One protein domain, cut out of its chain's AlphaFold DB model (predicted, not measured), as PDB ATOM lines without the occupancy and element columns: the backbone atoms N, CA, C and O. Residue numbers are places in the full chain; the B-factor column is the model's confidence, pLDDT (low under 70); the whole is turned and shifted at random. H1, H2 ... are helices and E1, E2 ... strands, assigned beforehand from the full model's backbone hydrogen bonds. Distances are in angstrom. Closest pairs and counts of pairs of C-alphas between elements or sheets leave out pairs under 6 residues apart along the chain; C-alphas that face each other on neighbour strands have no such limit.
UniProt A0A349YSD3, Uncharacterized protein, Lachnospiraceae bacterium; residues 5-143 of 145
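What this domain is: This is residues 5 to 143 of the 145 residues of an uncharacterized protein of Lachnospiraceae bacterium (UniProt A0A349YSD3). Two strongly twisted sheets stand partly face to face as a sandwich, and each has one helix packed on its face turned away from the other sheet, which gives four layers in the order H1, sheet, sheet, H2. The first sheet curls round H1; its strands E2, E1 and E5 meet E7, E6 and E9 of the second, while E3 and E4 lie away from that sheet. The printed part has 139 residues with two named helices and nine named strands, in the order E1 E2 H1 E3 E4 E5 E6 E7 H2 E8 E9. The first sheet has the order E2 E1 E5 E4 E3 and the second E7 E6 E9 E8, both antiparallel, and the class is mixed, helices and strands. The whole is compact, with a radius of gyration of the C-alphas of 15.5 A, and flat, with spans of 42 by 39 by 21 A.

How they stand to each other: E1, residues 5 to 11, and E2, residues 19 to 23, form a hairpin, with N 7 and O 21 at 2.8 A. H1, residues 26 to 40, is on the sheet of E2, E1, E5, E4 and E3, where E3 is residues 45 to 49, E4 54 to 59 and E5 62 to 71. This sheet and H1 make two layers, a helix on one face of a sheet. The closest C-alphas of H1 and E5 are those of Val 33 and Thr 66, 6.9 A apart. E3, E4 and E5 are a meander, each strand the antiparallel neighbour of the one before; N 47 and O 56 are 2.9 A apart, and N 57 and O 64 are 2.8 A apart. E5 and E1 are antiparallel at 163 degrees, with N 8 and O 67 at 2.9 A. E6, residues 78 to 85, and E7, residues 90 to 97, form a hairpin, with N 80 and O 95 at 2.8 A. H2, residues 99 to 116, is on the sheet of E7, E6, E9 and E8, again two layers, at a height over the sheet of 7.8 A. It lies over E6 and runs along the strands, at 20 degrees to E6 on the local plane; the closest C-alphas of H2 and E6 are those of Leu 80 and Cys 102, 5.2 A apart. E8, residues 128 to 130, and E9, residues 135 to 142, form a hairpin, with N 129 and O 136 at 2.8 A. E9 is the antiparallel neighbour of E6, with N 81 and O 139 at 2.8 A. The two sheets form a sandwich, two sheets face to face, with the strands of the one at 39 degrees to those of the other. The closest C-alphas of E1 and E7 are those of Cys 8 and Phe 91, 7.1 A apart. H1 and H2 are apart. In H1 and H2 every O i to N i+4 pair is within hydrogen-bond range.

Where its parts are: E1 begins at C-alpha 5, (-6.357, -17.933, 2.487), and spans 20.0 A. H1 spans 20.9 A, and E5, the longest strand by residues, spans 29.4 A. E6, E7 and E9 span 22.6 A, 21.2 A and 22.4 A. H2 spans 25.4 A from C-alpha 99 at (-19.464, -14.950, 16.242). E9 ends at C-alpha 142, (-13.231, -19.170, 13.987). The shorter strands E2, E3, E4 and E8 span 13.6 A, 13.2 A, 16.9 A and 6.7 A.

The domain as a whole: The two C-alphas farthest apart, those of Lys 27 and Thr 120, are 43.7 A apart. The link from H2 to E8 is long, with 11 residues between them; in it, residues 124 to 125 pair antiparallel with residues 128 to 129 of E8. The printed part has no cut. The mean pLDDT of the printed part is 93.9, and no printed residue is under 70.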
ATOM      1  N   TYR A   5      -5.727 -17.062   3.463       96.19
ATOM      2  CA  TYR A   5      -6.357 -17.933   2.487       96.19
ATOM      3  C   TYR A   5      -7.153 -18.978   3.257       96.19
ATOM      4  O   TYR A   5      -6.565 -19.752   4.009       96.19
ATOM      5  N   LEU A   6      -8.470 -18.940   3.108       97.00
ATOM      6  CA  LEU A   6      -9.378 -19.986   3.559       97.00
ATOM      7  C   LEU A   6      -9.371 -21.088   2.502       97.00
ATOM      8  O   LEU A   6      -9.537 -20.783   1.326       97.00
ATOM      9  N   LEU A   7      -9.187 -22.332   2.913       97.31
ATOM     10  CA  LEU A   7      -9.426 -23.515   2.100       97.31
ATOM     11  C   LEU A   7     -10.694 -24.191   2.620       97.31
ATOM     12  O   LEU A   7     -10.734 -24.574   3.790       97.31
ATOM     13  N   CYS A   8     -11.688 -24.317   1.746       97.56
ATOM     14  CA  CYS A   8     -12.891 -25.112   1.951       97.56
ATOM     15  C   CYS A   8     -12.755 -26.446   1.205       97.56
ATOM     16  O   CYS A   8     -12.249 -26.453   0.081       97.56
ATOM     17  N   GLY A   9     -13.229 -27.545   1.788       96.44
ATOM     18  CA  GLY A   9     -13.267 -28.864   1.153       96.44
ATOM     19  C   GLY A   9     -14.558 -29.615   1.466       96.44
ATOM     20  O   GLY A   9     -15.065 -29.519   2.580       96.44
ATOM     21  N   LEU A  10     -15.106 -30.352   0.499       96.31
ATOM     22  CA  LEU A  10     -16.299 -31.185   0.689       96.31
ATOM     23  C   LEU A  10     -16.234 -32.434  -0.195       96.31
ATOM     24  O   LEU A  10     -15.932 -32.341  -1.387       96.31
ATOM     25  N   ASN A  11     -16.520 -33.596   0.398       92.31
ATOM     26  CA  ASN A  11     -16.617 -34.878  -0.305       92.31
ATOM     27  C   ASN A  11     -18.074 -35.303  -0.520       92.31
ATOM     28  O   ASN A  11     -19.002 -34.755   0.074       92.31
ATOM     29  N   ASP A  12     -18.251 -36.318  -1.357       88.94
ATOM     30  CA  ASP A  12     -19.535 -36.910  -1.724       88.94
ATOM     31  C   ASP A  12     -20.154 -37.826  -0.651       88.94
ATOM     32  O   ASP A  12     -21.246 -38.362  -0.851       88.94
ATOM     33  N   GLU A  13     -19.489 -38.004   0.493       88.00
ATOM     34  CA  GLU A  13     -19.982 -38.817   1.610       88.00
ATOM     35  C   GLU A  13     -20.592 -37.971   2.739       88.00
ATOM     36  O   GLU A  13     -21.505 -38.424   3.431       88.00
ATOM     37  N   ASN A  14     -20.101 -36.744   2.938       90.50
ATOM     38  CA  ASN A  14     -20.413 -35.910   4.101       90.50
ATOM     39  C   ASN A  14     -20.832 -34.493   3.687       90.50
ATOM     40  O   ASN A  14     -20.243 -33.508   4.121       90.50
ATOM     41  N   TYR A  15     -21.897 -34.382   2.887       89.31
ATOM     42  CA  TYR A  15     -22.406 -33.111   2.347       89.31
ATOM     43  C   TYR A  15     -22.700 -32.018   3.391       89.31
ATOM     44  O   TYR A  15     -22.665 -30.835   3.066       89.31
ATOM     45  N   THR A  16     -22.961 -32.373   4.654       92.12
ATOM     46  CA  THR A  16     -23.192 -31.394   5.734       92.12
ATOM     47  C   THR A  16     -21.936 -30.942   6.468       92.12
ATOM     48  O   THR A  16     -22.030 -30.094   7.349       92.12
ATOM     49  N   GLN A  17     -20.775 -31.518   6.162       92.94
ATOM     50  CA  GLN A  17     -19.561 -31.360   6.963       92.94
ATOM     51  C   GLN A  17     -18.404 -30.897   6.084       92.94
ATOM     52  O   GLN A  17     -17.495 -31.666   5.774       92.94
ATOM     53  N   ALA A  18     -18.441 -29.625   5.691       95.94
ATOM     54  CA  ALA A  18     -17.321 -29.014   4.995       95.94
ATOM     55  C   ALA A  18     -16.105 -28.866   5.923       95.94
ATOM     56  O   ALA A  18     -16.209 -28.563   7.116       95.94
ATOM     57  N   GLU A  19     -14.925 -29.059   5.349       95.88
ATOM     58  CA  GLU A  19     -13.642 -28.864   6.009       95.88
ATOM     59  C   GLU A  19     -13.143 -27.442   5.762       95.88
ATOM     60  O   GLU A  19     -13.153 -26.967   4.628       95.88
ATOM     61  N   HIS A  20     -12.653 -26.776   6.812       97.06
ATOM     62  CA  HIS A  20     -12.167 -25.396   6.734       97.06
ATOM     63  C   HIS A  20     -10.778 -25.268   7.356       97.06
ATOM     64  O   HIS A  20     -10.561 -25.620   8.520       97.06
ATOM     65  N   SER A  21      -9.828 -24.725   6.600       96.75
ATOM     66  CA  SER A  21      -8.454 -24.495   7.056       96.75
ATOM     67  C   SER A  21      -7.901 -23.161   6.554       96.75
ATOM     68  O   SER A  21      -8.402 -22.579   5.595       96.75
ATOM     69  N   PHE A  22      -6.888 -22.628   7.240       96.50
ATOM     70  CA  PHE A  22      -6.390 -21.272   7.013       96.50
ATOM     71  C   PHE A  22      -4.884 -21.258   6.759       96.50
ATOM     72  O   PHE A  22      -4.110 -21.886   7.482       96.50
ATOM     73  N   TYR A  23      -4.461 -20.479   5.764       96.06
ATOM     74  CA  TYR A  23      -3.068 -20.396   5.330       96.06
ATOM     75  C   TYR A  23      -2.627 -18.954   5.107       96.06
ATOM     76  O   TYR A  23      -3.366 -18.115   4.592       96.06
ATOM     77  N   LYS A  24      -1.365 -18.663   5.432       94.00
ATOM     78  CA  LYS A  24      -0.758 -17.330   5.249       94.00
ATOM     79  C   LYS A  24      -0.321 -17.054   3.813       94.00
ATOM     80  O   LYS A  24      -0.075 -15.901   3.457       94.00
ATOM     81  N   SER A  25      -0.210 -18.086   2.979       94.56
ATOM     82  CA  SER A  25       0.152 -17.941   1.574       94.56
ATOM     83  C   SER A  25      -0.709 -18.828   0.680       94.56
ATOM     84  O   SER A  25      -1.074 -19.939   1.052       94.56
ATOM     85  N   TYR A  26      -0.992 -18.335  -0.528       93.88
ATOM     86  CA  TYR A  26      -1.706 -19.093  -1.555       93.88
ATOM     87  C   TYR A  26      -0.979 -20.394  -1.903       93.88
ATOM     88  O   TYR A  26      -1.608 -21.417  -2.127       93.88
ATOM     89  N   LYS A  27       0.358 -20.363  -1.917       94.00
ATOM     90  CA  LYS A  27       1.174 -21.537  -2.229       94.00
ATOM     91  C   LYS A  27       0.990 -22.643  -1.188       94.00
ATOM     92  O   LYS A  27       0.923 -23.803  -1.572       94.00
ATOM     93  N   ASP A  28       0.918 -22.285   0.093       95.19
ATOM     94  CA  ASP A  28       0.708 -23.265   1.163       95.19
ATOM     95  C   ASP A  28      -0.716 -23.832   1.108       95.19
ATOM     96  O   ASP A  28      -0.881 -25.040   1.237       95.19
ATOM     97  N   ALA A  29      -1.719 -22.988   0.830       95.31
ATOM     98  CA  ALA A  29      -3.095 -23.440   0.612       95.31
ATOM     99  C   ALA A  29      -3.196 -24.404  -0.581       95.31
ATOM    100  O   ALA A  29      -3.793 -25.465  -0.467       95.31
ATOM    101  N   LEU A  30      -2.562 -24.071  -1.710       93.75
ATOM    102  CA  LEU A  30      -2.559 -24.919  -2.901       93.75
ATOM    103  C   LEU A  30      -1.842 -26.252  -2.654       93.75
ATOM    104  O   LEU A  30      -2.304 -27.285  -3.123       93.75
ATOM    105  N   GLN A  31      -0.727 -26.246  -1.917       93.81
ATOM    106  CA  GLN A  31      -0.058 -27.491  -1.539       93.81
ATOM    107  C   GLN A  31      -0.970 -28.355  -0.664       93.81
ATOM    108  O   GLN A  31      -1.089 -29.546  -0.929       93.81
ATOM    109  N   ALA A  32      -1.652 -27.750   0.311       94.56
ATOM    110  CA  ALA A  32      -2.591 -28.465   1.163       94.56
ATOM    111  C   ALA A  32      -3.759 -29.066   0.375       94.56
ATOM    112  O   ALA A  32      -4.130 -30.193   0.657       94.56
ATOM    113  N   VAL A  33      -4.280 -28.379  -0.650       92.50
ATOM    114  CA  VAL A  33      -5.293 -28.963  -1.547       92.50
ATOM    115  C   VAL A  33      -4.783 -30.243  -2.201       92.50
ATOM    116  O   VAL A  33      -5.459 -31.265  -2.162       92.50
ATOM    117  N   ILE A  34      -3.584 -30.205  -2.790       89.81
ATOM    118  CA  ILE A  34      -3.003 -31.380  -3.451       89.81
ATOM    119  C   ILE A  34      -2.782 -32.514  -2.447       89.81
ATOM    120  O   ILE A  34      -3.053 -33.671  -2.766       89.81
ATOM    121  N   ASP A  35      -2.312 -32.192  -1.243       91.88
ATOM    122  CA  ASP A  35      -2.127 -33.171  -0.174       91.88
ATOM    123  C   ASP A  35      -3.481 -33.791   0.229       91.88
ATOM    124  O   ASP A  35      -3.597 -35.013   0.223       91.88
ATOM    125  N   SER A  36      -4.526 -32.984   0.443       91.44
ATOM    126  CA  SER A  36      -5.886 -33.446   0.761       91.44
ATOM    127  C   SER A  36      -6.501 -34.306  -0.345       91.44
ATOM    128  O   SER A  36      -7.106 -35.331  -0.047       91.44
ATOM    129  N   CYS A  37      -6.318 -33.958  -1.624       89.81
ATOM    130  CA  CYS A  37      -6.785 -34.789  -2.739       89.81
ATOM    131  C   CYS A  37      -6.103 -36.167  -2.752       89.81
ATOM    132  O   CYS A  37      -6.772 -37.173  -2.974       89.81
ATOM    133  N   ASN A  38      -4.791 -36.220  -2.495       87.94
ATOM    134  CA  ASN A  38      -4.041 -37.479  -2.438       87.94
ATOM    135  C   ASN A  38      -4.381 -38.311  -1.192       87.94
ATOM    136  O   ASN A  38      -4.362 -39.538  -1.260       87.94
ATOM    137  N   GLU A  39      -4.643 -37.660  -0.055       89.44
ATOM    138  CA  GLU A  39      -5.083 -38.317   1.182       89.44
ATOM    139  C   GLU A  39      -6.497 -38.884   1.055       89.44
ATOM    140  O   GLU A  39      -6.768 -39.950   1.608       89.44
ATOM    141  N   TRP A  40      -7.373 -38.191   0.321       89.75
ATOM    142  CA  TRP A  40      -8.705 -38.676  -0.014       89.75
ATOM    143  C   TRP A  40      -8.626 -39.907  -0.923       89.75
ATOM    144  O   TRP A  40      -9.081 -40.974  -0.521       89.75
ATOM    145  N   GLU A  41      -7.989 -39.786  -2.095       90.12
ATOM    146  CA  GLU A  41      -7.683 -40.921  -2.973       90.12
ATOM    147  C   GLU A  41      -6.398 -40.698  -3.789       90.12
ATOM    148  O   GLU A  41      -6.323 -39.819  -4.649       90.12
ATOM    149  N   GLU A  42      -5.397 -41.569  -3.610       83.62
ATOM    150  CA  GLU A  42      -4.065 -41.432  -4.236       83.62
ATOM    151  C   GLU A  42      -4.116 -41.488  -5.778       83.62
ATOM    152  O   GLU A  42      -3.239 -40.966  -6.465       83.62
ATOM    153  N   SER A  43      -5.145 -42.132  -6.337       88.81
ATOM    154  CA  SER A  43      -5.317 -42.314  -7.787       88.81
ATOM    155  C   SER A  43      -6.406 -41.438  -8.406       88.81
ATOM    156  O   SER A  43      -6.881 -41.736  -9.505       88.81
ATOM    157  N   CYS A  44      -6.804 -40.364  -7.720       89.50
ATOM    158  CA  CYS A  44      -7.808 -39.444  -8.230       89.50
ATOM    159  C   CYS A  44      -7.335 -38.670  -9.475       89.50
ATOM    160  O   CYS A  44      -6.159 -38.346  -9.661       89.50
ATOM    161  N   GLU A  45      -8.289 -38.352 -10.344       91.62
ATOM    162  CA  GLU A  45      -8.103 -37.406 -11.436       91.62
ATOM    163  C   GLU A  45      -8.361 -35.992 -10.913       91.62
ATOM    164  O   GLU A  45      -9.437 -35.708 -10.387       91.62
ATOM    165  N   ILE A  46      -7.375 -35.105 -11.057       92.00
ATOM    166  CA  ILE A  46      -7.445 -33.727 -10.566       92.00
ATOM    167  C   ILE A  46      -7.795 -32.787 -11.722       92.00
ATOM    168  O   ILE A  46      -7.039 -32.657 -12.687       92.00
ATOM    169  N   GLU A  47      -8.915 -32.085 -11.587       92.00
ATOM    170  CA  GLU A  47      -9.301 -30.955 -12.426       92.00
ATOM    171  C   GLU A  47      -9.023 -29.645 -11.683       92.00
ATOM    172  O   GLU A  47      -9.390 -29.490 -10.520       92.00
ATOM    173  N   ILE A  48      -8.343 -28.710 -12.351       89.81
ATOM    174  CA  ILE A  48      -7.960 -27.412 -11.788       89.81
ATOM    175  C   ILE A  48      -8.718 -26.319 -12.537       89.81
ATOM    176  O   ILE A  48      -8.567 -26.166 -13.751       89.81
ATOM    177  N   GLU A  49      -9.489 -25.537 -11.794       90.31
ATOM    178  CA  GLU A  49     -10.365 -24.475 -12.273       90.31
ATOM    179  C   GLU A  49     -10.030 -23.142 -11.578       90.31
ATOM    180  O   GLU A  49      -9.263 -23.094 -10.614       90.31
ATOM    181  N   ASP A  50     -10.586 -22.045 -12.100       86.31
ATOM    182  CA  ASP A  50     -10.437 -20.683 -11.557       86.31
ATOM    183  C   ASP A  50      -8.982 -20.313 -11.216       86.31
ATOM    184  O   ASP A  50      -8.649 -19.972 -10.087       86.31
ATOM    185  N   ASP A  51      -8.062 -20.479 -12.172       84.00
ATOM    186  CA  ASP A  51      -6.623 -20.225 -11.983       84.00
ATOM    187  C   ASP A  51      -5.993 -20.967 -10.776       84.00
ATOM    188  O   ASP A  51      -4.992 -20.526 -10.207       84.00
ATOM    189  N   GLY A  52      -6.558 -22.120 -10.399       80.19
ATOM    190  CA  GLY A  52      -6.115 -22.934  -9.268       80.19
ATOM    191  C   GLY A  52      -6.715 -22.531  -7.927       80.19
ATOM    192  O   GLY A  52      -6.184 -22.924  -6.888       80.19
ATOM    193  N   TYR A  53      -7.773 -21.724  -7.923       90.31
ATOM    194  CA  TYR A  53      -8.568 -21.462  -6.726       90.31
ATOM    195  C   TYR A  53      -9.619 -22.538  -6.485       90.31
ATOM    196  O   TYR A  53     -10.005 -22.718  -5.336       90.31
ATOM    197  N   ARG A  54     -10.021 -23.296  -7.507       95.25
ATOM    198  CA  ARG A  54     -10.937 -24.426  -7.361       95.25
ATOM    199  C   ARG A  54     -10.303 -25.694  -7.906       95.25
ATOM    200  O   ARG A  54      -9.757 -25.693  -9.008       95.25
ATOM    201  N   ILE A  55     -10.346 -26.768  -7.129       94.12
ATOM    202  CA  ILE A  55      -9.812 -28.066  -7.539       94.12
ATOM    203  C   ILE A  55     -10.846 -29.140  -7.238       94.12
ATOM    204  O   ILE A  55     -11.324 -29.247  -6.108       94.12
ATOM    205  N   THR A  56     -11.149 -29.951  -8.249       94.94
ATOM    206  CA  THR A  56     -12.045 -31.101  -8.138       94.94
ATOM    207  C   THR A  56     -11.246 -32.377  -8.363       94.94
ATOM    208  O   THR A  56     -10.748 -32.617  -9.464       94.94
ATOM    209  N   ALA A  57     -11.128 -33.207  -7.331       94.25
ATOM    210  CA  ALA A  57     -10.606 -34.560  -7.442       94.25
ATOM    211  C   ALA A  57     -11.758 -35.533  -7.710       94.25
ATOM    212  O   ALA A  57     -12.813 -35.434  -7.085       94.25
ATOM    213  N   ARG A  58     -11.570 -36.475  -8.638       94.19
ATOM    214  CA  ARG A  58     -12.563 -37.510  -8.959       94.19
ATOM    215  C   ARG A  58     -11.954 -38.899  -8.926       94.19
ATOM    216  O   ARG A  58     -10.848 -39.109  -9.417       94.19
ATOM    217  N   TYR A  59     -12.704 -39.852  -8.393       92.94
ATOM    218  CA  TYR A  59     -12.345 -41.263  -8.398       92.94
ATOM    219  C   TYR A  59     -13.606 -42.096  -8.638       92.94
ATOM    220  O   TYR A  59     -14.469 -42.206  -7.773       92.94
ATOM    221  N   TYR A  60     -13.732 -42.659  -9.845       90.88
ATOM    222  CA  TYR A  60     -14.984 -43.249 -10.337       90.88
ATOM    223  C   TYR A  60     -16.165 -42.267 -10.239       90.88
ATOM    224  O   TYR A  60     -16.106 -41.200 -10.847       90.88
ATOM    225  N   ASP A  61     -17.221 -42.633  -9.509       89.50
ATOM    226  CA  ASP A  61     -18.415 -41.809  -9.300       89.50
ATOM    227  C   ASP A  61     -18.275 -40.873  -8.086       89.50
ATOM    228  O   ASP A  61     -19.164 -40.059  -7.842       89.50
ATOM    229  N   SER A  62     -17.162 -40.965  -7.348       91.94
ATOM    230  CA  SER A  62     -16.894 -40.155  -6.163       91.94
ATOM    231  C   SER A  62     -16.089 -38.904  -6.477       91.94
ATOM    232  O   SER A  62     -15.311 -38.859  -7.441       91.94
ATOM    233  N   PHE A  63     -16.260 -37.877  -5.645       93.81
ATOM    234  CA  PHE A  63     -15.581 -36.601  -5.815       93.81
ATOM    235  C   PHE A  63     -15.204 -35.935  -4.491       93.81
ATOM    236  O   PHE A  63     -15.851 -36.108  -3.460       93.81
ATOM    237  N   TYR A  64     -14.187 -35.086  -4.572       94.94
ATOM    238  CA  TYR A  64     -13.812 -34.140  -3.533       94.94
ATOM    239  C   TYR A  64     -13.568 -32.776  -4.170       94.94
ATOM    240  O   TYR A  64     -12.729 -32.633  -5.062       94.94
ATOM    241  N   VAL A  65     -14.337 -31.777  -3.743       95.75
ATOM    242  CA  VAL A  65     -14.251 -30.406  -4.249       95.75
ATOM    243  C   VAL A  65     -13.581 -29.542  -3.201       95.75
ATOM    244  O   VAL A  65     -13.960 -29.562  -2.033       95.75
ATOM    245  N   THR A  66     -12.619 -28.742  -3.641       96.69
ATOM    246  CA  THR A  66     -11.949 -27.755  -2.803       96.69
ATOM    247  C   THR A  66     -11.994 -26.377  -3.437       96.69
ATOM    248  O   THR A  66     -11.926 -26.237  -4.661       96.69
ATOM    249  N   GLU A  67     -12.076 -25.349  -2.597       97.00
ATOM    250  CA  GLU A  67     -12.010 -23.963  -3.037       97.00
ATOM    251  C   GLU A  67     -11.197 -23.103  -2.067       97.00
ATOM    252  O   GLU A  67     -11.401 -23.113  -0.853       97.00
ATOM    253  N   ILE A  68     -10.265 -22.328  -2.615       97.12
ATOM    254  CA  ILE A  68      -9.457 -21.364  -1.884       97.12
ATOM    255  C   ILE A  68     -10.127 -19.993  -2.004       97.12
ATOM    256  O   ILE A  68     -10.417 -19.513  -3.094       97.12
ATOM    257  N   LYS A  69     -10.301 -19.292  -0.886       95.31
ATOM    258  CA  LYS A  69     -10.840 -17.929  -0.844       95.31
ATOM    259  C   LYS A  69      -9.884 -16.990  -0.124       95.31
ATOM    260  O   LYS A  69      -9.281 -17.334   0.890       95.31
ATOM    261  N   GLN A  70      -9.733 -15.772  -0.644       94.62
ATOM    262  CA  GLN A  70      -8.965 -14.723   0.031       94.62
ATOM    263  C   GLN A  70      -9.848 -14.008   1.052       94.62
ATOM    264  O   GLN A  70     -10.891 -13.470   0.690       94.62
ATOM    265  N   ILE A  71      -9.393 -13.934   2.303       94.38
ATOM    266  CA  ILE A  71     -10.081 -13.211   3.376       94.38
ATOM    267  C   ILE A  71      -9.172 -12.155   4.016       94.38
ATOM    268  O   ILE A  71      -7.944 -12.153   3.854       94.38
ATOM    269  N   CYS A  72      -9.792 -11.229   4.742       91.56
ATOM    270  CA  CYS A  72      -9.122 -10.128   5.422       91.56
ATOM    271  C   CYS A  72      -8.950 -10.477   6.907       91.56
ATOM    272  O   CYS A  72      -9.905 -10.311   7.648       91.56
ATOM    273  N   PRO A  73      -7.781 -10.909   7.406       86.31
ATOM    274  CA  PRO A  73      -7.646 -11.364   8.800       86.31
ATOM    275  C   PRO A  73      -8.007 -10.294   9.850       86.31
ATOM    276  O   PRO A  73      -8.356 -10.624  10.973       86.31
ATOM    277  N   GLU A  74      -7.983  -9.009   9.486       90.00
ATOM    278  CA  GLU A  74      -8.330  -7.903  10.391       90.00
ATOM    279  C   GLU A  74      -9.816  -7.498  10.351       90.00
ATOM    280  O   GLU A  74     -10.234  -6.620  11.103       90.00
ATOM    281  N   CYS A  75     -10.623  -8.103   9.474       91.94
ATOM    282  CA  CYS A  75     -12.016  -7.706   9.253       91.94
ATOM    283  C   CYS A  75     -13.025  -8.441  10.157       91.94
ATOM    284  O   CYS A  75     -14.217  -8.161  10.089       91.94
ATOM    285  N   GLY A  76     -12.571  -9.369  11.000       94.62
ATOM    286  CA  GLY A  76     -13.411 -10.148  11.909       94.62
ATOM    287  C   GLY A  76     -12.637 -11.319  12.501       94.62
ATOM    288  O   GLY A  76     -11.538 -11.619  12.043       94.62
ATOM    289  N   THR A  77     -13.205 -11.975  13.509       96.88
ATOM    290  CA  THR A  77     -12.624 -13.172  14.143       96.88
ATOM    291  C   THR A  77     -13.277 -14.466  13.670       96.88
ATOM    292  O   THR A  77     -12.725 -15.537  13.894       96.88
ATOM    293  N   HIS A  78     -14.442 -14.373  13.031       98.00
ATOM    294  CA  HIS A  78     -15.218 -15.499  12.532       98.00
ATOM    295  C   HIS A  78     -15.689 -15.244  11.102       98.00
ATOM    296  O   HIS A  78     -15.821 -14.095  10.666       98.00
ATOM    297  N   LEU A  79     -15.962 -16.336  10.398       98.12
ATOM    298  CA  LEU A  79     -16.619 -16.355   9.102       98.12
ATOM    299  C   LEU A  79     -17.964 -17.061   9.224       98.12
ATOM    300  O   LEU A  79     -18.039 -18.102   9.868       98.12
ATOM    301  N   LEU A  80     -18.983 -16.518   8.564       98.50
ATOM    302  CA  LEU A  80     -20.152 -17.279   8.143       98.50
ATOM    303  C   LEU A  80     -19.873 -17.785   6.731       98.50
ATOM    304  O   LEU A  80     -19.728 -16.984   5.803       98.50
ATOM    305  N   ILE A  81     -19.776 -19.097   6.588       98.44
ATOM    306  CA  ILE A  81     -19.517 -19.776   5.325       98.44
ATOM    307  C   ILE A  81     -20.776 -20.542   4.963       98.44
ATOM    308  O   ILE A  81     -21.328 -21.264   5.780       98.44
ATOM    309  N   TRP A  82     -21.237 -20.349   3.742       98.31
ATOM    310  CA  TRP A  82     -22.302 -21.131   3.156       98.31
ATOM    311  C   TRP A  82     -21.704 -22.156   2.202       98.31
ATOM    312  O   TRP A  82     -20.791 -21.816   1.444       98.31
ATOM    313  N   HIS A  83     -22.231 -23.373   2.212       97.44
ATOM    314  CA  HIS A  83     -21.999 -24.341   1.150       97.44
ATOM    315  C   HIS A  83     -23.258 -25.131   0.840       97.44
ATOM    316  O   HIS A  83     -24.155 -25.242   1.678       97.44
ATOM    317  N   HIS A  84     -23.295 -25.695  -0.361       94.19
ATOM    318  CA  HIS A  84     -24.351 -26.613  -0.771       94.19
ATOM    319  C   HIS A  84     -23.782 -27.894  -1.382       94.19
ATOM    320  O   HIS A  84     -22.596 -27.955  -1.723       94.19
ATOM    321  N   GLY A  85     -24.615 -28.931  -1.444       88.62
ATOM    322  CA  GLY A  85     -24.265 -30.256  -1.944       88.62
ATOM    323  C   GLY A  85     -25.434 -30.945  -2.653       88.62
ATOM    324  O   GLY A  85     -26.583 -30.591  -2.405       88.62
ATOM    325  N   TYR A  86     -25.124 -31.993  -3.433       82.81
ATOM    326  CA  TYR A  86     -25.983 -32.813  -4.320       82.81
ATOM    327  C   TYR A  86     -26.035 -32.395  -5.799       82.81
ATOM    328  O   TYR A  86     -25.539 -33.162  -6.627       82.81
ATOM    329  N   GLU A  87     -26.594 -31.237  -6.177       85.31
ATOM    330  CA  GLU A  87     -26.620 -30.784  -7.589       85.31
ATOM    331  C   GLU A  87     -25.400 -29.923  -7.962       85.31
ATOM    332  O   GLU A  87     -25.340 -29.271  -9.006       85.31
ATOM    333  N   GLY A  88     -24.368 -29.995  -7.133       86.50
ATOM    334  CA  GLY A  88     -23.114 -29.291  -7.277       86.50
ATOM    335  C   GLY A  88     -22.450 -29.169  -5.916       86.50
ATOM    336  O   GLY A  88     -22.922 -29.725  -4.928       86.50
ATOM    337  N   VAL A  89     -21.328 -28.459  -5.885       92.75
ATOM    338  CA  VAL A  89     -20.730 -27.988  -4.637       92.75
ATOM    339  C   VAL A  89     -20.233 -26.581  -4.878       92.75
ATOM    340  O   VAL A  89     -19.354 -26.389  -5.718       92.75
ATOM    341  N   ASP A  90     -20.727 -25.618  -4.115       94.56
ATOM    342  CA  ASP A  90     -20.135 -24.287  -4.039       94.56
ATOM    343  C   ASP A  90     -19.913 -23.883  -2.593       94.56
ATOM    344  O   ASP A  90     -20.587 -24.354  -1.681       94.56
ATOM    345  N   PHE A  91     -18.975 -22.960  -2.412       96.81
ATOM    346  CA  PHE A  91     -18.701 -22.327  -1.134       96.81
ATOM    347  C   PHE A  91     -18.841 -20.815  -1.283       96.81
ATOM    348  O   PHE A  91     -18.401 -20.233  -2.275       96.81
ATOM    349  N   GLU A  92     -19.340 -20.126  -0.262       97.19
ATOM    350  CA  GLU A  92     -19.380 -18.665  -0.224       97.19
ATOM    351  C   GLU A  92     -19.131 -18.138   1.190       97.19
ATOM    352  O   GLU A  92     -19.733 -18.593   2.156       97.19
ATOM    353  N   VAL A  93     -18.262 -17.135   1.328       97.56
ATOM    354  CA  VAL A  93     -18.135 -16.393   2.591       97.56
ATOM    355  C   VAL A  93     -19.242 -15.345   2.622       97.56
ATOM    356  O   VAL A  93     -19.133 -14.307   1.970       97.56
ATOM    357  N   ARG A  94     -20.302 -15.615   3.384       97.69
ATOM    358  CA  ARG A  94     -21.465 -14.729   3.532       97.69
ATOM    359  C   ARG A  94     -21.163 -13.516   4.403       97.69
ATOM    360  O   ARG A  94     -21.606 -12.404   4.119       97.69
ATOM    361  N   LEU A  95     -20.385 -13.720   5.467       97.94
ATOM    362  CA  LEU A  95     -19.996 -12.662   6.394       97.94
ATOM    363  C   LEU A  95     -18.622 -12.939   7.005       97.94
ATOM    364  O   LEU A  95     -18.274 -14.080   7.287       97.94
ATOM    365  N   GLN A  96     -17.880 -11.870   7.283       97.69
ATOM    366  CA  GLN A  96     -16.740 -11.889   8.187       97.69
ATOM    367  C   GLN A  96     -16.974 -10.868   9.308       97.69
ATOM    368  O   GLN A  96     -17.235  -9.701   9.020       97.69
ATOM    369  N   GLY A  97     -16.896 -11.300  10.570       97.19
ATOM    370  CA  GLY A  97     -17.234 -10.469  11.732       97.19
ATOM    371  C   GLY A  97     -16.959 -11.170  13.063       97.19
ATOM    372  O   GLY A  97     -16.047 -11.994  13.157       97.19
ATOM    373  N   THR A  98     -17.718 -10.847  14.111       98.06
ATOM    374  CA  THR A  98     -17.735 -11.643  15.354       98.06
ATOM    375  C   THR A  98     -18.634 -12.874  15.219       98.06
ATOM    376  O   THR A  98     -19.426 -12.978  14.278       98.06
ATOM    377  N   TYR A  99     -18.555 -13.802  16.179       98.31
ATOM    378  CA  TYR A  99     -19.464 -14.950  16.242       98.31
ATOM    379  C   TYR A  99     -20.934 -14.502  16.270       98.31
ATOM    380  O   TYR A  99     -21.750 -15.013  15.514       98.31
ATOM    381  N   GLU A 100     -21.274 -13.502  17.088       98.56
ATOM    382  CA  GLU A 100     -22.647 -13.002  17.228       98.56
ATOM    383  C   GLU A 100     -23.158 -12.329  15.949       98.56
ATOM    384  O   GLU A 100     -24.344 -12.412  15.624       98.56
ATOM    385  N   GLU A 101     -22.276 -11.650  15.212       98.50
ATOM    386  CA  GLU A 101     -22.618 -11.072  13.914       98.50
ATOM    387  C   GLU A 101     -22.899 -12.163  12.878       98.50
ATOM    388  O   GLU A 101     -23.910 -12.070  12.177       98.50
ATOM    389  N   CYS A 102     -22.067 -13.210  12.841       98.56
ATOM    390  CA  CYS A 102     -22.252 -14.372  11.970       98.56
ATOM    391  C   CYS A 102     -23.530 -15.141  12.320       98.56
ATOM    392  O   CYS A 102     -24.328 -15.426  11.436       98.56
ATOM    393  N   GLU A 103     -23.788 -15.397  13.603       98.50
ATOM    394  CA  GLU A 103     -24.983 -16.113  14.058       98.50
ATOM    395  C   GLU A 103     -26.271 -15.348  13.718       98.50
ATOM    396  O   GLU A 103     -27.279 -15.935  13.314       98.50
ATOM    397  N   ARG A 104     -26.245 -14.016  13.842       98.50
ATOM    398  CA  ARG A 104     -27.379 -13.164  13.471       98.50
ATOM    399  C   ARG A 104     -27.641 -13.181  11.966       98.50
ATOM    400  O   ARG A 104     -28.809 -13.198  11.577       98.50
ATOM    401  N   GLU A 105     -26.598 -13.133  11.138       98.56
ATOM    402  CA  GLU A 105     -26.761 -13.186   9.680       98.56
ATOM    403  C   GLU A 105     -27.194 -14.583   9.221       98.56
ATOM    404  O   GLU A 105     -28.154 -14.682   8.463       98.56
ATOM    405  N   MET A 106     -26.627 -15.650   9.794       98.31
ATOM    406  CA  MET A 106     -27.041 -17.038   9.554       98.31
ATOM    407  C   MET A 106     -28.540 -17.230   9.792       98.31
ATOM    408  O   MET A 106     -29.264 -17.672   8.907       98.31
ATOM    409  N   LYS A 107     -29.041 -16.823  10.968       97.38
ATOM    410  CA  LYS A 107     -30.474 -16.922  11.300       97.38
ATOM    411  C   LYS A 107     -31.351 -16.148  10.314       97.38
ATOM    412  O   LYS A 107     -32.465 -16.572  10.020       97.38
ATOM    413  N   LYS A 108     -30.870 -15.006   9.815       97.81
ATOM    414  CA  LYS A 108     -31.582 -14.188   8.826       97.81
ATOM    415  C   LYS A 108     -31.605 -14.853   7.448       97.81
ATOM    416  O   LYS A 108     -32.649 -14.812   6.804       97.81
ATOM    417  N   GLU A 109     -30.496 -15.439   7.005       97.56
ATOM    418  CA  GLU A 109     -30.418 -16.166   5.734       97.56
ATOM    419  C   GLU A 109     -31.263 -17.436   5.761       97.56
ATOM    420  O   GLU A 109     -32.107 -17.596   4.883       97.56
ATOM    421  N   ILE A 110     -31.153 -18.249   6.817       96.00
ATOM    422  CA  ILE A 110     -32.001 -19.431   7.024       96.00
ATOM    423  C   ILE A 110     -33.479 -19.035   7.020       96.00
ATOM    424  O   ILE A 110     -34.269 -19.602   6.274       96.00
ATOM    425  N   TYR A 111     -33.868 -18.014   7.795       95.31
ATOM    426  CA  TYR A 111     -35.257 -17.549   7.814       95.31
ATOM    427  C   TYR A 111     -35.736 -17.115   6.425       95.31
ATOM    428  O   TYR A 111     -36.873 -17.392   6.047       95.31
ATOM    429  N   LYS A 112     -34.892 -16.425   5.655       96.19
ATOM    430  CA  LYS A 112     -35.238 -16.010   4.296       96.19
ATOM    431  C   LYS A 112     -35.408 -17.223   3.376       96.19
ATOM    432  O   LYS A 112     -36.439 -17.308   2.723       96.19
ATOM    433  N   LEU A 113     -34.449 -18.148   3.370       95.00
ATOM    434  CA  LEU A 113     -34.470 -19.363   2.553       95.00
ATOM    435  C   LEU A 113     -35.724 -20.204   2.828       95.00
ATOM    436  O   LEU A 113     -36.448 -20.553   1.902       95.00
ATOM    437  N   VAL A 114     -36.024 -20.437   4.107       94.94
ATOM    438  CA  VAL A 114     -37.206 -21.189   4.554       94.94
ATOM    439  C   VAL A 114     -38.501 -20.540   4.070       94.94
ATOM    440  O   VAL A 114     -39.393 -21.238   3.601       94.94
ATOM    441  N   ASN A 115     -38.617 -19.210   4.136       95.44
ATOM    442  CA  ASN A 115     -39.811 -18.526   3.630       95.44
ATOM    443  C   ASN A 115     -39.890 -18.527   2.100       95.44
ATOM    444  O   ASN A 115     -40.981 -18.693   1.562       95.44
ATOM    445  N   ASP A 116     -38.767 -18.317   1.408       96.25
ATOM    446  CA  ASP A 116     -38.720 -18.239  -0.056       96.25
ATOM    447  C   ASP A 116     -39.068 -19.595  -0.702       96.25
ATOM    448  O   ASP A 116     -39.680 -19.624  -1.771       96.25
ATOM    449  N   LEU A 117     -38.715 -20.703  -0.041       94.75
ATOM    450  CA  LEU A 117     -38.977 -22.074  -0.488       94.75
ATOM    451  C   LEU A 117     -40.186 -22.737   0.197       94.75
ATOM    452  O   LEU A 117     -40.492 -23.889  -0.096       94.75
ATOM    453  N   GLU A 118     -40.883 -22.017   1.082       95.00
ATOM    454  CA  GLU A 118     -42.016 -22.527   1.870       95.00
ATOM    455  C   GLU A 118     -41.690 -23.820   2.660       95.00
ATOM    456  O   GLU A 118     -42.536 -24.706   2.795       95.00
ATOM    457  N   LEU A 119     -40.464 -23.920   3.194       94.50
ATOM    458  CA  LEU A 119     -39.982 -25.079   3.956       94.50
ATOM    459  C   LEU A 119     -40.616 -25.158   5.350       94.50
ATOM    460  O   LEU A 119     -41.104 -24.173   5.915       94.50
ATOM    461  N   THR A 120     -40.581 -26.352   5.927       93.12
ATOM    462  CA  THR A 120     -41.141 -26.673   7.238       93.12
ATOM    463  C   THR A 120     -40.051 -26.895   8.285       93.12
ATOM    464  O   THR A 120     -38.870 -26.986   7.975       93.12
ATOM    465  N   GLU A 121     -40.436 -26.992   9.561       89.06
ATOM    466  CA  GLU A 121     -39.480 -27.278  10.644       89.06
ATOM    467  C   GLU A 121     -38.792 -28.647  10.493       89.06
ATOM    468  O   GLU A 121     -37.717 -28.839  11.050       89.06
ATOM    469  N   GLU A 122     -39.386 -29.591   9.750       92.88
ATOM    470  CA  GLU A 122     -38.788 -30.911   9.486       92.88
ATOM    471  C   GLU A 122     -37.599 -30.830   8.517       92.88
ATOM    472  O   GLU A 122     -36.724 -31.692   8.554       92.88
ATOM    473  N   ASP A 123     -37.540 -29.767   7.712       93.75
ATOM    474  CA  ASP A 123     -36.499 -29.515   6.713       93.75
ATOM    475  C   ASP A 123     -35.270 -28.805   7.315       93.75
ATOM    476  O   ASP A 123     -34.293 -28.528   6.623       93.75
ATOM    477  N   ILE A 124     -35.309 -28.470   8.611       94.12
ATOM    478  CA  ILE A 124     -34.308 -27.638   9.285       94.12
ATOM    479  C   ILE A 124     -33.640 -28.440  10.402       94.12
ATOM    480  O   ILE A 124     -34.277 -28.841  11.376       94.12
ATOM    481  N   CYS A 125     -32.321 -28.594  10.320       93.62
ATOM    482  CA  CYS A 125     -31.497 -29.170  11.374       93.62
ATOM    483  C   CYS A 125     -30.368 -28.200  11.737       93.62
ATOM    484  O   CYS A 125     -29.300 -28.214  11.132       93.62
ATOM    485  N   ASP A 126     -30.622 -27.343  12.731       92.75
ATOM    486  CA  ASP A 126     -29.719 -26.280  13.186       92.75
ATOM    487  C   ASP A 126     -29.251 -25.353  12.049       92.75
ATOM    488  O   ASP A 126     -29.947 -24.396  11.702       92.75
ATOM    489  N   ASN A 127     -28.070 -25.614  11.492       94.00
ATOM    490  CA  ASN A 127     -27.455 -24.853  10.412       94.00
ATOM    491  C   ASN A 127     -27.517 -25.551   9.042       94.00
ATOM    492  O   ASN A 127     -26.947 -25.034   8.083       94.00
ATOM    493  N   VAL A 128     -28.186 -26.701   8.957       96.50
ATOM    494  CA  VAL A 128     -28.407 -27.488   7.740       96.50
ATOM    495  C   VAL A 128     -29.874 -27.388   7.338       96.50
ATOM    496  O   VAL A 128     -30.756 -27.626   8.165       96.50
ATOM    497  N   ILE A 129     -30.133 -27.070   6.074       96.62
ATOM    498  CA  ILE A 129     -31.472 -26.950   5.497       96.62
ATOM    499  C   ILE A 129     -31.595 -27.924   4.325       96.62
ATOM    500  O   ILE A 129     -30.821 -27.852   3.373       96.62
ATOM    501  N   ASP A 130     -32.570 -28.826   4.390       95.06
ATOM    502  CA  ASP A 130     -32.916 -29.726   3.294       95.06
ATOM    503  C   ASP A 130     -33.941 -29.044   2.382       95.06
ATOM    504  O   ASP A 130     -35.064 -28.748   2.780       95.06
ATOM    505  N   THR A 131     -33.559 -28.752   1.142       93.00
ATOM    506  CA  THR A 131     -34.467 -28.131   0.162       93.00
ATOM    507  C   THR A 131     -35.284 -29.162  -0.624       93.00
ATOM    508  O   THR A 131     -36.076 -28.799  -1.495       93.00
ATOM    509  N   GLY A 132     -35.061 -30.454  -0.370       91.06
ATOM    510  CA  GLY A 132     -35.570 -31.585  -1.140       91.06
ATOM    511  C   GLY A 132     -34.751 -31.915  -2.395       91.06
ATOM    512  O   GLY A 132     -34.856 -33.038  -2.889       91.06
ATOM    513  N   ASN A 133     -33.941 -30.975  -2.899       87.44
ATOM    514  CA  ASN A 133     -33.016 -31.196  -4.022       87.44
ATOM    515  C   ASN A 133     -31.555 -31.188  -3.558       87.44
ATOM    516  O   ASN A 133     -30.765 -32.029  -3.976       87.44
ATOM    517  N   GLU A 134     -31.226 -30.249  -2.674       91.38
ATOM    518  CA  GLU A 134     -29.885 -30.009  -2.152       91.38
ATOM    519  C   GLU A 134     -29.921 -29.759  -0.649       91.38
ATOM    520  O   GLU A 134     -30.952 -29.375  -0.080       91.38
ATOM    521  N   TRP A 135     -28.765 -29.935  -0.018       94.25
ATOM    522  CA  TRP A 135     -28.543 -29.496   1.351       94.25
ATOM    523  C   TRP A 135     -27.807 -28.167   1.351       94.25
ATOM    524  O   TRP A 135     -26.747 -28.049   0.748       94.25
ATOM    525  N   GLU A 136     -28.367 -27.201   2.067       96.44
ATOM    526  CA  GLU A 136     -27.859 -25.843   2.228       96.44
ATOM    527  C   GLU A 136     -27.320 -25.701   3.654       96.44
ATOM    528  O   GLU A 136     -28.056 -25.893   4.625       96.44
ATOM    529  N   VAL A 137     -26.036 -25.387   3.810       97.44
ATOM    530  CA  VAL A 137     -25.352 -25.453   5.107       97.44
ATOM    531  C   VAL A 137     -24.664 -24.137   5.419       97.44
ATOM    532  O   VAL A 137     -24.060 -23.512   4.550       97.44
ATOM    533  N   PHE A 138     -24.756 -23.709   6.677       98.12
ATOM    534  CA  PHE A 138     -24.197 -22.450   7.156       98.12
ATOM    535  C   PHE A 138     -23.225 -22.680   8.320       98.12
ATOM    536  O   PHE A 138     -23.629 -22.811   9.473       98.12
ATOM    537  N   ASP A 139     -21.928 -22.704   8.051       98.06
ATOM    538  CA  ASP A 139     -20.897 -22.887   9.070       98.06
ATOM    539  C   ASP A 139     -20.432 -21.554   9.658       98.06
ATOM    540  O   ASP A 139     -20.124 -20.602   8.938       98.06
ATOM    541  N   ILE A 140     -20.308 -21.490  10.988       98.31
ATOM    542  CA  ILE A 140     -19.623 -20.388  11.673       98.31
ATOM    543  C   ILE A 140     -18.245 -20.872  12.114       98.31
ATOM    544  O   ILE A 140     -18.125 -21.698  13.018       98.31
ATOM    545  N   VAL A 141     -17.196 -20.328  11.499       97.81
ATOM    546  CA  VAL A 141     -15.816 -20.800  11.674       97.81
ATOM    547  C   VAL A 141     -14.949 -19.711  12.299       97.81
ATOM    548  O   VAL A 141     -14.885 -18.595  11.792       97.81
ATOM    549  N   GLU A 142     -14.256 -20.037  13.392       97.19
ATOM    550  CA  GLU A 142     -13.231 -19.170  13.987       97.19
ATOM    551  C   GLU A 142     -11.994 -19.108  13.081       97.19
ATOM    552  O   GLU A 142     -11.446 -20.140  12.679       97.19
ATOM    553  N   ILE A 143     -11.524 -17.896  12.792       95.50
ATOM    554  CA  ILE A 143     -10.325 -17.668  11.988       95.50
ATOM    555  C   ILE A 143      -9.096 -18.016  12.825       95.50
ATOM    556  O   ILE A 143      -8.826 -17.393  13.852       95.50
TER     557      ILE A 143